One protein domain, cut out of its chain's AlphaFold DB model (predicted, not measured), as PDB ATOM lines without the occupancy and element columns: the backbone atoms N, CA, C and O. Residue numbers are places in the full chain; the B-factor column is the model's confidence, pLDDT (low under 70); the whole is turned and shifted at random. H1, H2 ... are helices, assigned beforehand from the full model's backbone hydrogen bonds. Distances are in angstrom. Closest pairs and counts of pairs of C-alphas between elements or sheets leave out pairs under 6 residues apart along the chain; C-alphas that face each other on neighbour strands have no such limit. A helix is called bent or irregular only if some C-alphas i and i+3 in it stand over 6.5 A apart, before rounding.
ATOM      1  N   LEU A   4     198.790  75.756 109.717       60.69
ATOM      2  CA  LEU A   4     197.570  75.114 110.196       60.69
ATOM      3  C   LEU A   4     197.109  75.693 111.548       60.69
ATOM      4  O   LEU A   4     195.950  76.076 111.682       60.69
ATOM      5  N   GLY A   5     198.022  75.871 112.509       53.81
ATOM      6  CA  GLY A   5     197.713  76.506 113.795       53.81
ATOM      7  C   GLY A   5     197.257  77.965 113.667       53.81
ATOM      8  O   GLY A   5     196.397  78.408 114.425       53.81
ATOM      9  N   HIS A   6     197.763  78.701 112.672       57.00
ATOM     10  CA  HIS A   6     197.331  80.080 112.420       57.00
ATOM     11  C   HIS A   6     195.892  80.151 111.884       57.00
ATOM     12  O   HIS A   6     195.096  80.955 112.360       57.00
ATOM     13  N   ILE A   7     195.532  79.303 110.914       64.75
ATOM     14  CA  ILE A   7     194.159  79.240 110.379       64.75
ATOM     15  C   ILE A   7     193.175  78.890 111.499       64.75
ATOM     16  O   ILE A   7     192.128  79.517 111.633       64.75
ATOM     17  N   ILE A   8     193.540  77.923 112.334       57.25
ATOM     18  CA  ILE A   8     192.697  77.423 113.418       57.25
ATOM     19  C   ILE A   8     192.505  78.480 114.516       57.25
ATOM     20  O   ILE A   8     191.372  78.716 114.929       57.25
ATOM     21  N   SER A   9     193.570  79.180 114.925       55.91
ATOM     22  CA  SER A   9     193.489  80.306 115.869       55.91
ATOM     23  C   SER A   9     192.563  81.417 115.359       55.91
ATOM     24  O   SER A   9     191.665  81.860 116.075       55.91
ATOM     25  N   VAL A  10     192.695  81.804 114.086       64.50
ATOM     26  CA  VAL A  10     191.824  82.819 113.475       64.50
ATOM     27  C   VAL A  10     190.363  82.365 113.493       64.50
ATOM     28  O   VAL A  10     189.491  83.136 113.890       64.50
ATOM     29  N   VAL A  11     190.075  81.115 113.122       64.38
ATOM     30  CA  VAL A  11     188.702  80.586 113.154       64.38
ATOM     31  C   VAL A  11     188.151  80.538 114.583       64.38
ATOM     32  O   VAL A  11     186.989  80.885 114.778       64.38
ATOM     33  N   ALA A  12     188.958  80.175 115.584       59.06
ATOM     34  CA  ALA A  12     188.562  80.199 116.993       59.06
ATOM     35  C   ALA A  12     188.177  81.615 117.456       59.06
ATOM     36  O   ALA A  12     187.124  81.809 118.056       59.06
ATOM     37  N   ILE A  13     188.975  82.627 117.107       64.31
ATOM     38  CA  ILE A  13     188.677  84.030 117.430       64.31
ATOM     39  C   ILE A  13     187.365  84.470 116.766       64.31
ATOM     40  O   ILE A  13     186.518  85.098 117.404       64.31
ATOM     41  N   TRP A  14     187.146  84.102 115.500       66.00
ATOM     42  CA  TRP A  14     185.902  84.421 114.795       66.00
ATOM     43  C   TRP A  14     184.685  83.718 115.396       66.00
ATOM     44  O   TRP A  14     183.636  84.349 115.536       66.00
ATOM     45  N   THR A  15     184.794  82.446 115.787       64.06
ATOM     46  CA  THR A  15     183.683  81.734 116.435       64.06
ATOM     47  C   THR A  15     183.373  82.330 117.802       64.06
ATOM     48  O   THR A  15     182.200  82.588 118.076       64.06
ATOM     49  N   MET A  16     184.385  82.661 118.613       62.59
ATOM     50  CA  MET A  16     184.202  83.412 119.860       62.59
ATOM     51  C   MET A  16     183.481  84.737 119.627       62.59
ATOM     52  O   MET A  16     182.514  85.042 120.322       62.59
ATOM     53  N   MET A  17     183.913  85.515 118.631       66.38
ATOM     54  CA  MET A  17     183.325  86.819 118.338       66.38
ATOM     55  C   MET A  17     181.867  86.691 117.882       66.38
ATOM     56  O   MET A  17     181.017  87.462 118.323       66.38
ATOM     57  N   LEU A  18     181.545  85.691 117.057       68.31
ATOM     58  CA  LEU A  18     180.175  85.416 116.614       68.31
ATOM     59  C   LEU A  18     179.274  84.953 117.765       68.31
ATOM     60  O   LEU A  18     178.130  85.403 117.863       68.31
ATOM     61  N   PHE A  19     179.780  84.099 118.660       65.38
ATOM     62  CA  PHE A  19     179.065  83.704 119.873       65.38
ATOM     63  C   PHE A  19     178.839  84.880 120.811       65.38
ATOM     64  O   PHE A  19     177.714  85.075 121.267       65.38
ATOM     65  N   GLY A  20     179.872  85.687 121.046       64.00
ATOM     66  CA  GLY A  20     179.794  86.898 121.852       64.00
ATOM     67  C   GLY A  20     178.779  87.886 121.285       64.00
ATOM     68  O   GLY A  20     177.928  88.372 122.023       64.00
ATOM     69  N   LEU A  21     178.780  88.118 119.968       70.00
ATOM     70  CA  LEU A  21     177.818  88.994 119.294       70.00
ATOM     71  C   LEU A  21     176.383  88.470 119.428       70.00
ATOM     72  O   LEU A  21     175.465  89.220 119.753       70.00
ATOM     73  N   ARG A  22     176.180  87.170 119.198       70.12
ATOM     74  CA  ARG A  22     174.867  86.525 119.306       70.12
ATOM     75  C   ARG A  22     174.353  86.550 120.745       70.12
ATOM     76  O   ARG A  22     173.168  86.809 120.964       70.12
ATOM     77  N   PHE A  23     175.232  86.307 121.712       66.88
ATOM     78  CA  PHE A  23     174.935  86.405 123.133       66.88
ATOM     79  C   PHE A  23     174.598  87.845 123.530       66.88
ATOM     80  O   PHE A  23     173.573  88.070 124.164       66.88
ATOM     81  N   ALA A  24     175.385  88.826 123.085       69.69
ATOM     82  CA  ALA A  24     175.145  90.246 123.330       69.69
ATOM     83  C   ALA A  24     173.817  90.724 122.724       69.69
ATOM     84  O   ALA A  24     173.069  91.444 123.381       69.69
ATOM     85  N   ALA A  25     173.477  90.284 121.510       74.12
ATOM     86  CA  ALA A  25     172.194  90.593 120.885       74.12
ATOM     87  C   ALA A  25     171.016  89.988 121.668       74.12
ATOM     88  O   ALA A  25     170.016  90.668 121.908       74.12
ATOM     89  N   ALA A  26     171.143  88.733 122.115       70.44
ATOM     90  CA  ALA A  26     170.130  88.075 122.937       70.44
ATOM     91  C   ALA A  26     169.971  88.759 124.307       70.44
ATOM     92  O   ALA A  26     168.853  89.081 124.709       70.44
ATOM     93  N   ALA A  27     171.082  89.061 124.981       69.25
ATOM     94  CA  ALA A  27     171.103  89.783 126.250       69.25
ATOM     95  C   ALA A  27     170.521  91.198 126.109       69.25
ATOM     96  O   ALA A  27     169.754  91.644 126.962       69.25
ATOM     97  N   GLY A  28     170.818  91.886 125.004       74.69
ATOM     98  CA  GLY A  28     170.231  93.176 124.658       74.69
ATOM     99  C   GLY A  28     168.712  93.091 124.531       74.69
ATOM    100  O   GLY A  28     168.006  93.877 125.156       74.69
ATOM    101  N   GLY A  29     168.190  92.092 123.817       75.75
ATOM    102  CA  GLY A  29     166.744  91.865 123.710       75.75
ATOM    103  C   GLY A  29     166.041  91.715 125.065       75.75
ATOM    104  O   GLY A  29     164.890  92.124 125.208       75.75
ATOM    105  N   TRP A  30     166.739  91.184 126.070       70.00
ATOM    106  CA  TRP A  30     166.212  90.972 127.420       70.00
ATOM    107  C   TRP A  30     166.349  92.188 128.338       70.00
ATOM    108  O   TRP A  30     165.424  92.514 129.081       70.00
ATOM    109  N   LEU A  31     167.493  92.870 128.294       77.44
ATOM    110  CA  LEU A  31     167.828  93.946 129.230       77.44
ATOM    111  C   LEU A  31     167.373  95.328 128.748       77.44
ATOM    112  O   LEU A  31     167.057  96.187 129.573       77.44
ATOM    113  N   VAL A  32     167.284  95.554 127.434       82.88
ATOM    114  CA  VAL A  32     166.874  96.845 126.851       82.88
ATOM    115  C   VAL A  32     165.492  97.306 127.333       82.88
ATOM    116  O   VAL A  32     165.378  98.475 127.713       82.88
ATOM    117  N   PRO A  33     164.444  96.458 127.398       82.25
ATOM    118  CA  PRO A  33     163.131  96.882 127.890       82.25
ATOM    119  C   PRO A  33     163.175  97.423 129.327       82.25
ATOM    120  O   PRO A  33     162.555  98.449 129.618       82.25
ATOM    121  N   ILE A  34     163.948  96.780 130.209       84.69
ATOM    122  CA  ILE A  34     164.135  97.217 131.601       84.69
ATOM    123  C   ILE A  34     164.978  98.483 131.656       84.69
ATOM    124  O   ILE A  34     164.617  99.410 132.376       84.69
ATOM    125  N   GLY A  35     166.059  98.558 130.878       82.38
ATOM    126  CA  GLY A  35     166.906  99.745 130.798       82.38
ATOM    127  C   GLY A  35     166.114 100.979 130.366       82.38
ATOM    128  O   GLY A  35     166.172 102.017 131.022       82.38
ATOM    129  N   ILE A  36     165.282 100.852 129.328       86.19
ATOM    130  CA  ILE A  36     164.391 101.926 128.867       86.19
ATOM    131  C   ILE A  36     163.361 102.280 129.944       86.19
ATOM    132  O   ILE A  36     163.100 103.463 130.178       86.19
ATOM    133  N   ALA A  37     162.759 101.289 130.607       82.62
ATOM    134  CA  ALA A  37     161.773 101.528 131.658       82.62
ATOM    135  C   ALA A  37     162.390 102.215 132.889       82.62
ATOM    136  O   ALA A  37     161.797 103.156 133.417       82.62
ATOM    137  N   GLY A  38     163.588 101.803 133.307       85.81
ATOM    138  CA  GLY A  38     164.345 102.401 134.406       85.81
ATOM    139  C   GLY A  38     164.814 103.816 134.076       85.81
ATOM    140  O   GLY A  38     164.643 104.727 134.881       85.81
ATOM    141  N   TRP A  39     165.293 104.041 132.852       87.94
ATOM    142  CA  TRP A  39     165.643 105.376 132.365       87.94
ATOM    143  C   TRP A  39     164.444 106.326 132.365       87.94
ATOM    144  O   TRP A  39     164.532 107.467 132.822       87.94
ATOM    145  N   ARG A  40     163.289 105.850 131.886       85.38
ATOM    146  CA  ARG A  40     162.040 106.619 131.914       85.38
ATOM    147  C   ARG A  40     161.571 106.887 133.337       85.38
ATOM    148  O   ARG A  40     161.105 107.989 133.592       85.38
ATOM    149  N   LEU A  41     161.723 105.931 134.255       85.12
ATOM    150  CA  LEU A  41     161.423 106.124 135.673       85.12
ATOM    151  C   LEU A  41     162.306 107.218 136.288       85.12
ATOM    152  O   LEU A  41     161.786 108.088 136.981       85.12
ATOM    153  N   ALA A  42     163.607 107.214 135.985       86.38
ATOM    154  CA  ALA A  42     164.560 108.208 136.477       86.38
ATOM    155  C   ALA A  42     164.279 109.631 135.958       86.38
ATOM    156  O   ALA A  42     164.540 110.602 136.659       86.38
ATOM    157  N   ARG A  43     163.720 109.765 134.746       87.94
ATOM    158  CA  ARG A  43     163.359 111.060 134.134       87.94
ATOM    159  C   ARG A  43     161.895 111.475 134.332       87.94
ATOM    160  O   ARG A  43     161.474 112.493 133.783       87.94
ATOM    161  N   CYS A  44     161.102 110.700 135.068       86.88
ATOM    162  CA  CYS A  44     159.665 110.935 135.197       86.88
ATOM    163  C   CYS A  44     159.375 112.070 136.201       86.88
ATOM    164  O   CYS A  44     159.918 112.075 137.307       86.88
ATOM    165  N   LYS A  45     158.503 113.022 135.838       82.12
ATOM    166  CA  LYS A  45     158.019 114.073 136.755       82.12
ATOM    167  C   LYS A  45     157.014 113.494 137.763       82.12
ATOM    168  O   LYS A  45     156.387 112.470 137.497       82.12
ATOM    169  N   GLU A  46     156.845 114.154 138.912       75.62
ATOM    170  CA  GLU A  46     156.050 113.662 140.056       75.62
ATOM    171  C   GLU A  46     154.619 113.230 139.710       75.62
ATOM    172  O   GLU A  46     154.154 112.212 140.222       75.62
ATOM    173  N   ILE A  47     153.969 113.935 138.781       74.75
ATOM    174  CA  ILE A  47     152.587 113.671 138.351       74.75
ATOM    175  C   ILE A  47     152.455 112.301 137.650       74.75
ATOM    176  O   ILE A  47     151.475 111.590 137.861       74.75
ATOM    177  N   ASP A  48     153.481 111.865 136.911       82.44
ATOM    178  CA  ASP A  48     153.481 110.604 136.149       82.44
ATOM    179  C   ASP A  48     154.246 109.464 136.843       82.44
ATOM    180  O   ASP A  48     154.319 108.332 136.343       82.44
ATOM    181  N   LYS A  49     154.808 109.727 138.029       83.31
ATOM    182  CA  LYS A  49     155.714 108.813 138.739       83.31
ATOM    183  C   LYS A  49     155.065 107.459 139.038       83.31
ATOM    184  O   LYS A  49     155.726 106.424 138.939       83.31
ATOM    185  N   ARG A  50     153.761 107.438 139.339       85.06
ATOM    186  CA  ARG A  50     153.002 106.201 139.598       85.06
ATOM    187  C   ARG A  50     152.886 105.332 138.341       85.06
ATOM    188  O   ARG A  50     153.137 104.131 138.407       85.06
ATOM    189  N   THR A  51     152.595 105.937 137.192       85.12
ATOM    190  CA  THR A  51     152.485 105.250 135.894       85.12
ATOM    191  C   THR A  51     153.842 104.731 135.417       85.12
ATOM    192  O   THR A  51     153.954 103.587 134.971       85.12
ATOM    193  N   CYS A  52     154.897 105.535 135.572       84.56
ATOM    194  CA  CYS A  52     156.277 105.128 135.304       84.56
ATOM    195  C   CYS A  52     156.706 103.945 136.187       84.56
ATOM    196  O   CYS A  52     157.274 102.977 135.678       84.56
ATOM    197  N   LYS A  53     156.372 103.968 137.486       87.31
ATOM    198  CA  LYS A  53     156.669 102.870 138.417       87.31
ATOM    199  C   LYS A  53     155.965 101.576 138.012       87.31
ATOM    200  O   LYS A  53     156.611 100.536 137.977       87.31
ATOM    201  N   ILE A  54     154.683 101.632 137.644       88.38
ATOM    202  CA  ILE A  54     153.929 100.452 137.184       88.38
ATOM    203  C   ILE A  54     154.567  99.846 135.928       88.38
ATOM    204  O   ILE A  54     154.707  98.630 135.839       88.38
ATOM    205  N   ARG A  55     154.999 100.673 134.967       84.56
ATOM    206  CA  ARG A  55     155.682 100.187 133.755       84.56
ATOM    207  C   ARG A  55     157.020  99.521 134.063       84.56
ATOM    208  O   ARG A  55     157.326  98.502 133.455       84.56
ATOM    209  N   PHE A  56     157.792 100.076 134.996       86.75
ATOM    210  CA  PHE A  56     159.050  99.475 135.432       86.75
ATOM    211  C   PHE A  56     158.825  98.135 136.137       86.75
ATOM    212  O   PHE A  56     159.419  97.140 135.738       86.75
ATOM    213  N   VAL A  57     157.910  98.088 137.112       88.25
ATOM    214  CA  VAL A  57     157.562  96.849 137.827       88.25
ATOM    215  C   VAL A  57     157.084  95.780 136.847       88.25
ATOM    216  O   VAL A  57     157.587  94.667 136.877       88.25
ATOM    217  N   ARG A  58     156.223  96.134 135.886       87.50
ATOM    218  CA  ARG A  58     155.760  95.195 134.856       87.50
ATOM    219  C   ARG A  58     156.899  94.640 133.995       87.50
ATOM    220  O   ARG A  58     156.865  93.469 133.638       87.50
ATOM    221  N   ALA A  59     157.886  95.463 133.638       84.38
ATOM    222  CA  ALA A  59     159.050  95.003 132.880       84.38
ATOM    223  C   ALA A  59     159.916  94.031 133.701       84.38
ATOM    224  O   ALA A  59     160.393  93.035 133.162       84.38
ATOM    225  N   VAL A  60     160.069  94.291 135.004       86.88
ATOM    226  CA  VAL A  60     160.759  93.390 135.939       86.88
ATOM    227  C   VAL A  60     159.990  92.078 136.111       86.88
ATOM    228  O   VAL A  60     160.602  91.019 136.033       86.88
ATOM    229  N   ASP A  61     158.664  92.124 136.265       87.19
ATOM    230  CA  ASP A  61     157.822  90.929 136.410       87.19
ATOM    231  C   ASP A  61     157.885  90.030 135.170       87.19
ATOM    232  O   ASP A  61     157.970  88.811 135.297       87.19
ATOM    233  N   ILE A  62     157.884  90.614 133.965       82.50
ATOM    234  CA  ILE A  62     158.033  89.854 132.715       82.50
ATOM    235  C   ILE A  62     159.391  89.147 132.683       82.50
ATOM    236  O   ILE A  62     159.437  87.946 132.426       82.50
ATOM    237  N   LEU A  63     160.479  89.853 133.010       80.62
ATOM    238  CA  LEU A  63     161.805  89.236 133.067       80.62
ATOM    239  C   LEU A  63     161.870  88.140 134.137       80.62
ATOM    240  O   LEU A  63     162.452  87.084 133.903       80.62
ATOM    241  N   HIS A  64     161.255  88.365 135.298       82.44
ATOM    242  CA  HIS A  64     161.202  87.378 136.368       82.44
ATOM    243  C   HIS A  64     160.430  86.124 135.941       82.44
ATOM    244  O   HIS A  64     160.885  85.012 136.195       82.44
ATOM    245  N   LEU A  65     159.299  86.276 135.249       81.56
ATOM    246  CA  LEU A  65     158.527  85.158 134.706       81.56
ATOM    247  C   LEU A  65     159.300  84.392 133.631       81.56
ATOM    248  O   LEU A  65     159.271  83.161 133.636       81.56
ATOM    249  N   ASP A  66     160.003  85.088 132.740       73.12
ATOM    250  CA  ASP A  66     160.830  84.455 131.711       73.12
ATOM    251  C   ASP A  66     162.015  83.704 132.329       73.12
ATOM    252  O   ASP A  66     162.281  82.558 131.956       73.12
ATOM    253  N   LEU A  67     162.663  84.280 133.345       72.00
ATOM    254  CA  LEU A  67     163.720  83.616 134.104       72.00
ATOM    255  C   LEU A  67     163.183  82.403 134.871       72.00
ATOM    256  O   LEU A  67     163.789  81.336 134.841       72.00
ATOM    257  N   ASN A  68     162.024  82.527 135.517       75.62
ATOM    258  CA  ASN A  68     161.415  81.430 136.260       75.62
ATOM    259  C   ASN A  68     161.007  80.283 135.322       75.62
ATOM    260  O   ASN A  68     161.266  79.116 135.609       75.62
ATOM    261  N   ARG A  69     160.459  80.593 134.140       70.50
ATOM    262  CA  ARG A  69     160.192  79.605 133.078       70.50
ATOM    263  C   ARG A  69     161.467  78.975 132.530       70.50
ATOM    264  O   ARG A  69     161.450  77.800 132.172       70.50
ATOM    265  N   ALA A  70     162.564  79.724 132.454       65.62
ATOM    266  CA  ALA A  70     163.857  79.164 132.091       65.62
ATOM    267  C   ALA A  70     164.357  78.205 133.183       65.62
ATOM    268  O   ALA A  70     164.739  77.087 132.864       65.62
ATOM    269  N   ILE A  71     164.296  78.564 134.464       65.00
ATOM    270  CA  ILE A  71     164.832  77.742 135.566       65.00
ATOM    271  C   ILE A  71     163.992  76.486 135.824       65.00
ATOM    272  O   ILE A  71     164.545  75.407 136.009       65.00
ATOM    273  N   THR A  72     162.664  76.610 135.815       67.62
ATOM    274  CA  THR A  72     161.734  75.505 136.130       67.62
ATOM    275  C   THR A  72     161.696  74.419 135.065       67.62
ATOM    276  O   THR A  72     161.180  73.327 135.296       67.62
ATOM    277  N   THR A  73     162.244  74.694 133.886       66.62
ATOM    278  CA  THR A  73     162.278  73.704 132.819       66.62
ATOM    279  C   THR A  73     163.445  72.737 132.963       66.62
ATOM    280  O   THR A  73     164.554  73.158 133.305       66.62
ATOM    281  N   PRO A  74     163.216  71.441 132.685       60.84
ATOM    282  CA  PRO A  74     164.210  70.407 132.925       60.84
ATOM    283  C   PRO A  74     165.497  70.722 132.158       60.84
ATOM    284  O   PRO A  74     165.446  71.156 131.006       60.84
ATOM    285  N   TRP A  75     166.638  70.522 132.823       64.94
ATOM    286  CA  TRP A  75     168.005  70.765 132.330       64.94
ATOM    287  C   TRP A  75     168.432  72.227 132.148       64.94
ATOM    288  O   TRP A  75     169.627  72.518 132.101       64.94
ATOM    289  N   SER A  76     167.502  73.173 132.090       67.56
ATOM    290  CA  SER A  76     167.822  74.577 131.825       67.56
ATOM    291  C   SER A  76     168.499  75.268 133.018       67.56
ATOM    292  O   SER A  76     169.493  75.966 132.836       67.56
ATOM    293  N   GLY A  77     168.061  74.990 134.252       64.94
ATOM    294  CA  GLY A  77     168.752  75.470 135.458       64.94
ATOM    295  C   GLY A  77     170.196  74.961 135.565       64.94
ATOM    296  O   GLY A  77     171.110  75.735 135.844       64.94
ATOM    297  N   THR A  78     170.429  73.681 135.259       72.50
ATOM    298  CA  THR A  78     171.781  73.095 135.236       72.50
ATOM    299  C   THR A  78     172.652  73.676 134.128       72.50
ATOM    300  O   THR A  78     173.845  73.854 134.339       72.50
ATOM    301  N   LEU A  79     172.080  74.017 132.972       72.56
ATOM    302  CA  LEU A  79     172.817  74.640 131.869       72.56
ATOM    303  C   LEU A  79     173.140  76.103 132.126       72.56
ATOM    304  O   LEU A  79     174.227  76.541 131.767       72.56
ATOM    305  N   LEU A  80     172.244  76.845 132.777       75.06
ATOM    306  CA  LEU A  80     172.551  78.190 133.260       75.06
ATOM    307  C   LEU A  80     173.699  78.140 134.259       75.06
ATOM    308  O   LEU A  80     174.677  78.859 134.090       75.06
ATOM    309  N   PHE A  81     173.615  77.250 135.248       77.75
ATOM    310  CA  PHE A  81     174.663  77.094 136.249       77.75
ATOM    311  C   PHE A  81     176.000  76.686 135.617       77.75
ATOM    312  O   PHE A  81     176.995  77.383 135.790       77.75
ATOM    313  N   ALA A  82     176.018  75.608 134.829       77.38
ATOM    314  CA  ALA A  82     177.220  75.143 134.143       77.38
ATOM    315  C   ALA A  82     177.772  76.209 133.186       77.38
ATOM    316  O   ALA A  82     178.978  76.427 133.136       77.38
ATOM    317  N   GLY A  83     176.894  76.912 132.469       81.19
ATOM    318  CA  GLY A  83     177.270  77.987 131.565       81.19
ATOM    319  C   GLY A  83     177.941  79.153 132.288       81.19
ATOM    320  O   GLY A  83     179.008  79.601 131.876       81.19
ATOM    321  N   SER A  84     177.369  79.602 133.407       81.12
ATOM    322  CA  SER A  84     177.954  80.647 134.251       81.12
ATOM    323  C   SER A  84     179.278  80.218 134.884       81.12
ATOM    324  O   SER A  84     180.212  81.016 134.911       81.12
ATOM    325  N   VAL A  85     179.388  78.969 135.348       82.75
ATOM    326  CA  VAL A  85     180.643  78.417 135.886       82.75
ATOM    327  C   VAL A  85     181.730  78.414 134.814       82.75
ATOM    328  O   VAL A  85     182.835  78.880 135.073       82.75
ATOM    329  N   LEU A  86     181.417  77.960 133.600       81.75
ATOM    330  CA  LEU A  86     182.362  77.943 132.482       81.75
ATOM    331  C   LEU A  86     182.802  79.351 132.067       81.75
ATOM    332  O   LEU A  86     183.984  79.568 131.818       81.75
ATOM    333  N   ILE A  87     181.890  80.326 132.058       82.94
ATOM    334  CA  ILE A  87     182.250  81.731 131.830       82.94
ATOM    335  C   ILE A  87     183.179  82.232 132.949       82.94
ATOM    336  O   ILE A  87     184.216  82.819 132.658       82.94
ATOM    337  N   GLY A  88     182.874  81.961 134.220       79.38
ATOM    338  CA  GLY A  88     183.740  82.347 135.340       79.38
ATOM    339  C   GLY A  88     185.139  81.726 135.255       79.38
ATOM    340  O   GLY A  88     186.140  82.428 135.394       79.38
ATOM    341  N   LEU A  89     185.214  80.429 134.945       79.94
ATOM    342  CA  LEU A  89     186.477  79.729 134.722       79.94
ATOM    343  C   LEU A  89     187.232  80.298 133.521       79.94
ATOM    344  O   LEU A  89     188.442  80.460 133.602       79.94
ATOM    345  N   SER A  90     186.544  80.670 132.439       84.06
ATOM    346  CA  SER A  90     187.201  81.278 131.281       84.06
ATOM    347  C   SER A  90     187.927  82.576 131.633       84.06
ATOM    348  O   SER A  90     189.069  82.758 131.224       84.06
ATOM    349  N   TYR A  91     187.319  83.431 132.462       83.12
ATOM    350  CA  TYR A  91     187.975  84.642 132.951       83.12
ATOM    351  C   TYR A  91     189.179  84.317 133.831       83.12
ATOM    352  O   TYR A  91     190.222  84.951 133.694       83.12
ATOM    353  N   PHE A  92     189.052  83.326 134.716       82.44
ATOM    354  CA  PHE A  92     190.156  82.891 135.564       82.44
ATOM    355  C   PHE A  92     191.341  82.380 134.736       82.44
ATOM    356  O   PHE A  92     192.459  82.840 134.933       82.44
ATOM    357  N   PHE A  93     191.102  81.476 133.782       76.25
ATOM    358  CA  PHE A  93     192.165  80.928 132.945       76.25
ATOM    359  C   PHE A  93     192.780  81.995 132.039       76.25
ATOM    360  O   PHE A  93     193.996  82.154 132.087       76.25
ATOM    361  N   GLY A  94     191.976  82.784 131.321       77.25
ATOM    362  CA  GLY A  94     192.492  83.822 130.419       77.25
ATOM    363  C   GLY A  94     193.334  84.863 131.158       77.25
ATOM    364  O   GLY A  94     194.430  85.193 130.740       77.25
ATOM    365  N   SER A  95     192.899  85.294 132.346       82.44
ATOM    366  CA  SER A  95     193.689  86.241 133.149       82.44
ATOM    367  C   SER A  95     194.908  85.624 133.842       82.44
ATOM    368  O   SER A  95     195.803  86.357 134.258       82.44
ATOM    369  N   SER A  96     194.970  84.297 133.999       84.56
ATOM    370  CA  SER A  96     196.077  83.641 134.705       84.56
ATOM    371  C   SER A  96     197.381  83.630 133.904       84.56
ATOM    372  O   SER A  96     198.449  83.747 134.508       84.56
ATOM    373  N   GLY A  97     197.302  83.517 132.575       79.06
ATOM    374  CA  GLY A  97     198.452  83.580 131.669       79.06
ATOM    375  C   GLY A  97     199.077  84.972 131.651       79.06
ATOM    376  O   GLY A  97     200.249  85.135 132.010       79.06
ATOM    377  N   ASP A  98     198.242  85.978 131.390       81.62
ATOM    378  CA  ASP A  98     198.586  87.398 131.463       81.62
ATOM    379  C   ASP A  98     199.187  87.781 132.824       81.62
ATOM    380  O   ASP A  98     200.244  88.415 132.906       81.62
ATOM    381  N   ALA A  99     198.546  87.371 133.925       82.94
ATOM    382  CA  ALA A  99     199.031  87.667 135.270       82.94
ATOM    383  C   ALA A  99     200.387  87.002 135.552       82.94
ATOM    384  O   ALA A  99     201.252  87.616 136.183       82.94
ATOM    385  N   ALA A 100     200.603  85.772 135.076       83.62
ATOM    386  CA  ALA A 100     201.877  85.078 135.230       83.62
ATOM    387  C   ALA A 100     203.000  85.777 134.450       83.62
ATOM    388  O   ALA A 100     204.086  85.973 134.999       83.62
ATOM    389  N   GLN A 101     202.739  86.230 133.219       83.81
ATOM    390  CA  GLN A 101     203.704  87.029 132.460       83.81
ATOM    391  C   GLN A 101     204.036  88.339 133.178       83.81
ATOM    392  O   GLN A 101     205.216  88.659 133.331       83.81
ATOM    393  N   LEU A 102     203.018  89.049 133.676       86.94
ATOM    394  CA  LEU A 102     203.156  90.353 134.325       86.94
ATOM    395  C   LEU A 102     203.955  90.298 135.638       86.94
ATOM    396  O   LEU A 102     204.707  91.223 135.942       86.94
ATOM    397  N   VAL A 103     203.793  89.233 136.430       89.56
ATOM    398  CA  VAL A 103     204.455  89.077 137.740       89.56
ATOM    399  C   VAL A 103     205.830  88.405 137.618       89.56
ATOM    400  O   VAL A 103     206.660  88.504 138.528       89.56
ATOM    401  N   SER A 104     206.118  87.725 136.506       88.00
ATOM    402  CA  SER A 104     207.387  87.016 136.331       88.00
ATOM    403  C   SER A 104     208.553  87.944 135.969       88.00
ATOM    404  O   SER A 104     208.417  88.915 135.232       88.00
ATOM    405  N   ARG A 105     209.761  87.584 136.422       85.75
ATOM    406  CA  ARG A 105     211.010  88.229 135.970       85.75
ATOM    407  C   ARG A 105     211.415  87.841 134.540       85.75
ATOM    408  O   ARG A 105     212.262  88.510 133.959       85.75
ATOM    409  N   TYR A 106     210.841  86.765 133.997       87.25
ATOM    410  CA  TYR A 106     211.162  86.207 132.678       87.25
ATOM    411  C   TYR A 106     209.870  85.894 131.903       87.25
ATOM    412  O   TYR A 106     209.498  84.720 131.787       87.25
ATOM    413  N   PRO A 107     209.181  86.914 131.363       81.06
ATOM    414  CA  PRO A 107     207.857  86.758 130.748       81.06
ATOM    415  C   PRO A 107     207.845  85.768 129.577       81.06
ATOM    416  O   PRO A 107     206.896  85.006 129.420       81.06
ATOM    417  N   GLU A 108     208.941  85.680 128.821       83.62
ATOM    418  CA  GLU A 108     209.064  84.763 127.678       83.62
ATOM    419  C   GLU A 108     208.914  83.280 128.053       83.62
ATOM    420  O   GLU A 108     208.466  82.475 127.239       83.62
ATOM    421  N   THR A 109     209.238  82.903 129.296       85.38
ATOM    422  CA  THR A 109     209.074  81.514 129.768       85.38
ATOM    423  C   THR A 109     207.609  81.133 129.987       85.38
ATOM    424  O   THR A 109     207.257  79.960 129.893       85.38
ATOM    425  N   TRP A 110     206.744  82.125 130.212       85.75
ATOM    426  CA  TRP A 110     205.312  81.947 130.455       85.75
ATOM    427  C   TRP A 110     204.469  82.049 129.185       85.75
ATOM    428  O   TRP A 110     203.276  81.773 129.222       85.75
ATOM    429  N   LYS A 111     205.076  82.368 128.039       80.00
ATOM    430  CA  LYS A 111     204.373  82.535 126.762       80.00
ATOM    431  C   LYS A 111     203.613  81.286 126.314       80.00
ATOM    432  O   LYS A 111     202.492  81.377 125.831       80.00
ATOM    433  N   SER A 112     204.202  80.105 126.486       78.88
ATOM    434  CA  SER A 112     203.536  78.841 126.134       78.88
ATOM    435  C   SER A 112     202.378  78.513 127.079       78.88
ATOM    436  O   SER A 112     201.376  77.950 126.647       78.88
ATOM    437  N   TYR A 113     202.519  78.869 128.360       78.88
ATOM    438  CA  TYR A 113     201.463  78.714 129.358       78.88
ATOM    439  C   TYR A 113     200.290  79.648 129.049       78.88
ATOM    440  O   TYR A 113     199.158  79.190 129.006       78.88
ATOM    441  N   ASP A 114     200.586  80.905 128.728       79.25
ATOM    442  CA  ASP A 114     199.615  81.930 128.347       79.25
ATOM    443  C   ASP A 114     198.768  81.529 127.131       79.25
ATOM    444  O   ASP A 114     197.541  81.497 127.199       79.25
ATOM    445  N   ILE A 115     199.416  81.055 126.061       78.31
ATOM    446  CA  ILE A 115     198.723  80.531 124.873       78.31
ATOM    447  C   ILE A 115     197.789  79.363 125.235       78.31
ATOM    448  O   ILE A 115     196.677  79.263 124.709       78.31
ATOM    449  N   ALA A 116     198.227  78.461 126.118       76.94
ATOM    450  CA  ALA A 116     197.414  77.327 126.544       76.94
ATOM    451  C   ALA A 116     196.224  77.768 127.413       76.94
ATOM    452  O   ALA A 116     195.115  77.251 127.249       76.94
ATOM    453  N   THR A 117     196.427  78.732 128.314       78.31
ATOM    454  CA  THR A 117     195.365  79.270 129.167       78.31
ATOM    455  C   THR A 117     194.348  80.090 128.384       78.31
ATOM    456  O   THR A 117     193.153  79.961 128.653       78.31
ATOM    457  N   ASP A 118     194.777  80.827 127.361       77.94
ATOM    458  CA  ASP A 118     193.899  81.541 126.431       77.94
ATOM    459  C   ASP A 118     193.058  80.587 125.590       77.94
ATOM    460  O   ASP A 118     191.848  80.773 125.447       77.94
ATOM    461  N   ALA A 119     193.660  79.513 125.075       74.19
ATOM    462  CA  ALA A 119     192.923  78.487 124.343       74.19
ATOM    463  C   ALA A 119     191.870  77.808 125.237       74.19
ATOM    464  O   ALA A 119     190.724  77.608 124.824       74.19
ATOM    465  N   ALA A 120     192.223  77.496 126.487       74.38
ATOM    466  CA  ALA A 120     191.295  76.925 127.456       74.38
ATOM    467  C   ALA A 120     190.167  77.909 127.812       74.38
ATOM    468  O   ALA A 120     188.993  77.524 127.848       74.38
ATOM    469  N   ALA A 121     190.497  79.186 128.020       79.50
ATOM    470  CA  ALA A 121     189.527  80.249 128.247       79.50
ATOM    471  C   ALA A 121     188.570  80.401 127.061       79.50
ATOM    472  O   ALA A 121     187.358  80.524 127.258       79.50
ATOM    473  N   ALA A 122     189.085  80.317 125.834       74.12
ATOM    474  CA  ALA A 122     188.293  80.398 124.619       74.12
ATOM    475  C   ALA A 122     187.247  79.282 124.532       74.12
ATOM    476  O   ALA A 122     186.061  79.542 124.322       74.12
ATOM    477  N   VAL A 123     187.662  78.036 124.769       74.50
ATOM    478  CA  VAL A 123     186.749  76.885 124.780       74.50
ATOM    479  C   VAL A 123     185.704  77.039 125.887       74.50
ATOM    480  O   VAL A 123     184.507  76.927 125.622       74.50
ATOM    481  N   MET A 124     186.128  77.357 127.112       78.88
ATOM    482  CA  MET A 124     185.221  77.475 128.257       78.88
ATOM    483  C   MET A 124     184.189  78.591 128.084       78.88
ATOM    484  O   MET A 124     183.004  78.368 128.318       78.88
ATOM    485  N   SER A 125     184.596  79.772 127.628       77.69
ATOM    486  CA  SER A 125     183.675  80.896 127.403       77.69
ATOM    487  C   SER A 125     182.672  80.604 126.286       77.69
ATOM    488  O   SER A 125     181.483  80.868 126.464       77.69
ATOM    489  N   VAL A 126     183.105  80.002 125.173       74.12
ATOM    490  CA  VAL A 126     182.215  79.600 124.072       74.12
ATOM    491  C   VAL A 126     181.194  78.574 124.543       74.12
ATOM    492  O   VAL A 126     179.988  78.762 124.357       74.12
ATOM    493  N   THR A 127     181.650  77.508 125.204       74.56
ATOM    494  CA  THR A 127     180.758  76.491 125.767       74.56
ATOM    495  C   THR A 127     179.813  77.119 126.790       74.56
ATOM    496  O   THR A 127     178.605  76.884 126.739       74.56
ATOM    497  N   GLY A 128     180.317  78.004 127.647       77.69
ATOM    498  CA  GLY A 128     179.526  78.696 128.653       77.69
ATOM    499  C   GLY A 128     178.411  79.561 128.060       77.69
ATOM    500  O   GLY A 128     177.239  79.379 128.396       77.69
ATOM    501  N   MET A 129     178.740  80.440 127.109       77.19
ATOM    502  CA  MET A 129     177.764  81.282 126.400       77.19
ATOM    503  C   MET A 129     176.723  80.441 125.658       77.19
ATOM    504  O   MET A 129     175.534  80.765 125.670       77.19
ATOM    505  N   SER A 130     177.146  79.332 125.051       72.12
ATOM    506  CA  SER A 130     176.260  78.435 124.313       72.12
ATOM    507  C   SER A 130     175.241  77.723 125.216       72.12
ATOM    508  O   SER A 130     174.089  77.541 124.809       72.12
ATOM    509  N   PHE A 131     175.630  77.369 126.449       73.69
ATOM    510  CA  PHE A 131     174.758  76.753 127.452       73.69
ATOM    511  C   PHE A 131     173.766  77.757 128.021       73.69
ATOM    512  O   PHE A 131     172.571  77.457 128.092       73.69
ATOM    513  N   VAL A 132     174.226  78.974 128.331       73.00
ATOM    514  CA  VAL A 132     173.325  80.061 128.727       73.00
ATOM    515  C   VAL A 132     172.329  80.334 127.604       73.00
ATOM    516  O   VAL A 132     171.135  80.449 127.856       73.00
ATOM    517  N   GLN A 133     172.765  80.349 126.346       72.81
ATOM    518  CA  GLN A 133     171.858  80.557 125.222       72.81
ATOM    519  C   GLN A 133     170.850  79.409 125.034       72.81
ATOM    520  O   GLN A 133     169.672  79.651 124.770       72.81
ATOM    521  N   ALA A 134     171.280  78.158 125.190       69.12
ATOM    522  CA  ALA A 134     170.401  76.996 125.069       69.12
ATOM    523  C   ALA A 134     169.311  76.970 126.154       69.12
ATOM    524  O   ALA A 134     168.157  76.647 125.864       69.12
ATOM    525  N   ALA A 135     169.653  77.372 127.381       67.56
ATOM    526  CA  ALA A 135     168.711  77.480 128.493       67.56
ATOM    527  C   ALA A 135     167.652  78.579 128.284       67.56
ATOM    528  O   ALA A 135     166.513  78.481 128.744       67.56
ATOM    529  N   THR A 136     168.021  79.628 127.552       65.38
ATOM    530  CA  THR A 136     167.245  80.865 127.429       65.38
ATOM    531  C   THR A 136     166.435  80.975 126.134       65.38
ATOM    532  O   THR A 136     165.520  81.792 126.037       65.38
ATOM    533  N   ALA A 137     166.710  80.134 125.137       64.88
ATOM    534  CA  ALA A 137     166.015  80.163 123.856       64.88
ATOM    535  C   ALA A 137     164.567  79.634 123.925       64.88
ATOM    536  O   ALA A 137     164.295  78.571 124.481       64.88
ATOM    537  N   GLN A 138     163.640  80.321 123.243       57.59
ATOM    538  CA  GLN A 138     162.241  79.881 123.085       57.59
ATOM    539  C   GLN A 138     162.108  78.595 122.243       57.59
ATOM    540  O   GLN A 138     161.247  77.762 122.516       57.59
ATOM    541  N   ARG A 139     162.980  78.396 121.240       57.72
ATOM    542  CA  ARG A 139     163.099  77.144 120.466       57.72
ATOM    543  C   ARG A 139     164.320  76.357 120.932       57.72
ATOM    544  O   ARG A 139     165.370  76.378 120.290       57.72
ATOM    545  N   ARG A 140     164.177  75.684 122.071       55.09
ATOM    546  CA  ARG A 140     165.284  75.029 122.784       55.09
ATOM    547  C   ARG A 140     166.049  74.033 121.926       55.09
ATOM    548  O   ARG A 140     167.252  74.181 121.801       55.09
ATOM    549  N   THR A 141     165.384  73.097 121.256       52.94
ATOM    550  CA  THR A 141     166.039  72.080 120.406       52.94
ATOM    551  C   THR A 141     166.882  72.679 119.280       52.94
ATOM    552  O   THR A 141     168.016  72.257 119.078       52.94
ATOM    553  N   ALA A 142     166.380  73.709 118.595       49.34
ATOM    554  CA  ALA A 142     167.144  74.410 117.564       49.34
ATOM    555  C   ALA A 142     168.345  75.166 118.157       49.34
ATOM    556  O   ALA A 142     169.429  75.147 117.587       49.34
ATOM    557  N   SER A 143     168.176  75.796 119.324       55.00
ATOM    558  CA  SER A 143     169.280  76.484 119.993       55.00
ATOM    559  C   SER A 143     170.327  75.520 120.541       55.00
ATOM    560  O   SER A 143     171.505  75.827 120.447       55.00
ATOM    561  N   PHE A 144     169.931  74.357 121.061       57.38
ATOM    562  CA  PHE A 144     170.854  73.305 121.490       57.38
ATOM    563  C   PHE A 144     171.642  72.719 120.325       57.38
ATOM    564  O   PHE A 144     172.839  72.520 120.468       57.38
ATOM    565  N   LEU A 145     171.003  72.462 119.180       53.47
ATOM    566  CA  LEU A 145     171.691  71.946 117.994       53.47
ATOM    567  C   LEU A 145     172.673  72.970 117.421       53.47
ATOM    568  O   LEU A 145     173.789  72.609 117.068       53.47
ATOM    569  N   VAL A 146     172.290  74.249 117.383       57.03
ATOM    570  CA  VAL A 146     173.176  75.332 116.934       57.03
ATOM    571  C   VAL A 146     174.326  75.536 117.922       57.03
ATOM    572  O   VAL A 146     175.477  75.574 117.499       57.03
ATOM    573  N   SER A 147     174.047  75.587 119.228       58.09
ATOM    574  CA  SER A 147     175.071  75.639 120.276       58.09
ATOM    575  C   SER A 147     176.000  74.426 120.206       58.09
ATOM    576  O   SER A 147     177.208  74.596 120.218       58.09
ATOM    577  N   GLY A 148     175.466  73.214 120.060       59.75
ATOM    578  CA  GLY A 148     176.238  71.974 119.983       59.75
ATOM    579  C   GLY A 148     177.113  71.885 118.734       59.75
ATOM    580  O   GLY A 148     178.286  71.545 118.846       59.75
ATOM    581  N   ALA A 149     176.589  72.252 117.561       58.75
ATOM    582  CA  ALA A 149     177.364  72.306 116.321       58.75
ATOM    583  C   ALA A 149     178.524  73.302 116.423       58.75
ATOM    584  O   ALA A 149     179.635  73.011 115.979       58.75
ATOM    585  N   LEU A 150     178.276  74.450 117.053       58.28
ATOM    586  CA  LEU A 150     179.268  75.496 117.246       58.28
ATOM    587  C   LEU A 150     180.307  75.155 118.343       58.28
ATOM    588  O   LEU A 150     181.488  75.458 118.188       58.28
ATOM    589  N   ILE A 151     179.905  74.469 119.422       62.91
ATOM    590  CA  ILE A 151     180.828  73.893 120.420       62.91
ATOM    591  C   ILE A 151     181.712  72.832 119.759       62.91
ATOM    592  O   ILE A 151     182.921  72.840 119.958       62.91
ATOM    593  N   ALA A 152     181.134  71.938 118.953       59.84
ATOM    594  CA  ALA A 152     181.880  70.898 118.250       59.84
ATOM    595  C   ALA A 152     182.894  71.490 117.261       59.84
ATOM    596  O   ALA A 152     184.004  70.971 117.146       59.84
ATOM    597  N   THR A 153     182.562  72.608 116.605       57.81
ATOM    598  CA  THR A 153     183.536  73.343 115.785       57.81
ATOM    599  C   THR A 153     184.656  73.933 116.642       57.81
ATOM    600  O   THR A 153     185.815  73.799 116.270       57.81
ATOM    601  N   GLY A 154     184.351  74.510 117.810       53.25
ATOM    602  CA  GLY A 154     185.365  75.025 118.743       53.25
ATOM    603  C   GLY A 154     186.284  73.946 119.337       53.25
ATOM    604  O   GLY A 154     187.497  74.133 119.401       53.25
ATOM    605  N   ILE A 155     185.737  72.787 119.719       55.91
ATOM    606  CA  ILE A 155     186.506  71.658 120.274       55.91
ATOM    607  C   ILE A 155     187.364  70.991 119.192       55.91
ATOM    608  O   ILE A 155     188.534  70.708 119.437       55.91
ATOM    609  N   GLY A 156     186.821  70.774 117.989       49.09
ATOM    610  CA  GLY A 156     187.577  70.188 116.875       49.09
ATOM    611  C   GLY A 156     188.792  71.029 116.471       49.09
ATOM    612  O   GLY A 156     189.799  70.493 116.032       49.09
ATOM    613  N   ILE A 157     188.719  72.338 116.688       47.38
ATOM    614  CA  ILE A 157     189.811  73.296 116.502       47.38
ATOM    615  C   ILE A 157     190.862  73.149 117.618       47.38
ATOM    616  O   ILE A 157     192.045  73.024 117.313       47.38
ATOM    617  N   GLY A 158     190.443  73.083 118.889       41.47
ATOM    618  CA  GLY A 158     191.344  72.948 120.044       41.47
ATOM    619  C   GLY A 158     192.127  71.626 120.110       41.47
ATOM    620  O   GLY A 158     193.270  71.600 120.562       41.47
ATOM    621  N   VAL A 159     191.544  70.528 119.618       49.06
ATOM    622  CA  VAL A 159     192.189  69.198 119.581       49.06
ATOM    623  C   VAL A 159     193.292  69.117 118.522       49.06
ATOM    624  O   VAL A 159     194.228  68.347 118.681       49.06
ATOM    625  N   VAL A 160     193.214  69.914 117.454       42.66
ATOM    626  CA  VAL A 160     194.212  69.923 116.367       42.66
ATOM    627  C   VAL A 160     195.399  70.854 116.685       42.66
ATOM    628  O   VAL A 160     196.406  70.850 115.980       42.66
ATOM    629  N   THR A 161     195.287  71.670 117.739       39.66
ATOM    630  CA  THR A 161     196.313  72.637 118.170       39.66
ATOM    631  C   THR A 161     197.246  72.157 119.281       39.66
ATOM    632  O   THR A 161     198.297  72.776 119.452       39.66
TER     633      THR A 161
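Overview. This is residues 4 to 161 of the 162 residues of an uncharacterized protein of Sphingomonas sp. Leaf208 (UniProt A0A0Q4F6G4). The domain is a wide V of helices: one limb is a group of four, H1a, H3, H4 and H5, and the other is a helical hairpin of H1b and H2. The bent helix H1 runs through both limbs; in the larger one H1a, H4 and H5 make a bundle, and H3 packs along H4. The printed part has 158 residues with five named helices, H1 to H5 in that order, and no named strand; its class is all helix. It is loose, with a radius of gyration of the C-alphas of 20.1 A, and elongated, spanning 65 by 41 by 25 A.

Arrangement. H1, residues 4 to 42, was assigned as one helix by its hydrogen bonds but is bent, with C-alphas 30 and 33 6.7 A apart; its arms H1a, residues 4 to 30, and H1b, residues 33 to 42, stand at a steep tilt of 53 degrees. H1b and H2, residues 46 to 72, form a hairpin at a shallow tilt of 26 degrees; residues 49 to 60 of H2 alone touch H1b, closest at the C-alphas of Ala 37 and Phe 56, 5.1 A. H2 and H3, residues 76 to 103, touch only at the corner by their link, and only just, with 3 pairs of C-alphas within 8 A; the closest are Ile 71 and Gly 77, 4.5 A, and the helices are about perpendicular at 84 degrees. H3 and H4, residues 107 to 136, form a hairpin at a shallow tilt of 16 degrees, with the C-alphas of Gly 83 and Gly 128 closest at 3.8 A. H4 and H5, residues 140 to 161, form another, at 14 degrees, closest at the C-alphas of Ser 130 and Ser 147, 5.1 A. H1a touches H4 with residues 12 to 23 alone, the same way at a steep tilt of 40 degrees; the closest C-alphas, of Met 16 and Val 126, are 6.0 A apart. H1a touches H5 with residues 5 to 15 alone, closest at the C-alphas of Ile 8 and Ile 157, 5.9 A. H3 is apart from H1a and H5. Every O i to N i+4 pair is within hydrogen-bond range in H1a and H1b, against 21 of 23 in H2, 22 of 24 in H3, 24 of 26 in H4 and 16 of 18 in H5.

Along the chain. H1a begins at C-alpha 4, (197.570, 75.114, 110.196), and is 39.1 A long; H1b is 14.3 A. H2 begins at C-alpha 46, (156.050, 113.662, 140.056), and is 38.8 A long. H2 and H4 are irregular: C-alphas 47 and 50 are 7.6 A apart, C-alphas 109 and 112 are 7.1 A apart. H3, 39.8 A long, is neither bent nor irregular, but only just: C-alphas 94 and 97 are 6.1 A apart. H3 has a kink of 27 degrees near residue 97, and H4, 41.2 A long, one of 34 degrees near residue 114. H5, 31.5 A long, ends at C-alpha 161, (196.313, 72.637, 118.170).

Size, cuts and confidence. The C-alphas farthest apart, of Leu 4 and Ile 47, are 65.6 A apart, while those of Leu 4 and Thr 161 are 8.4 A apart. The printed part has no cut, and its four links are tight, with 3 residues each. The mean pLDDT of the printed part is 73.0; 56 residues are under 70, among them residues 4 to 20, 70 to 77 and 134 to 161.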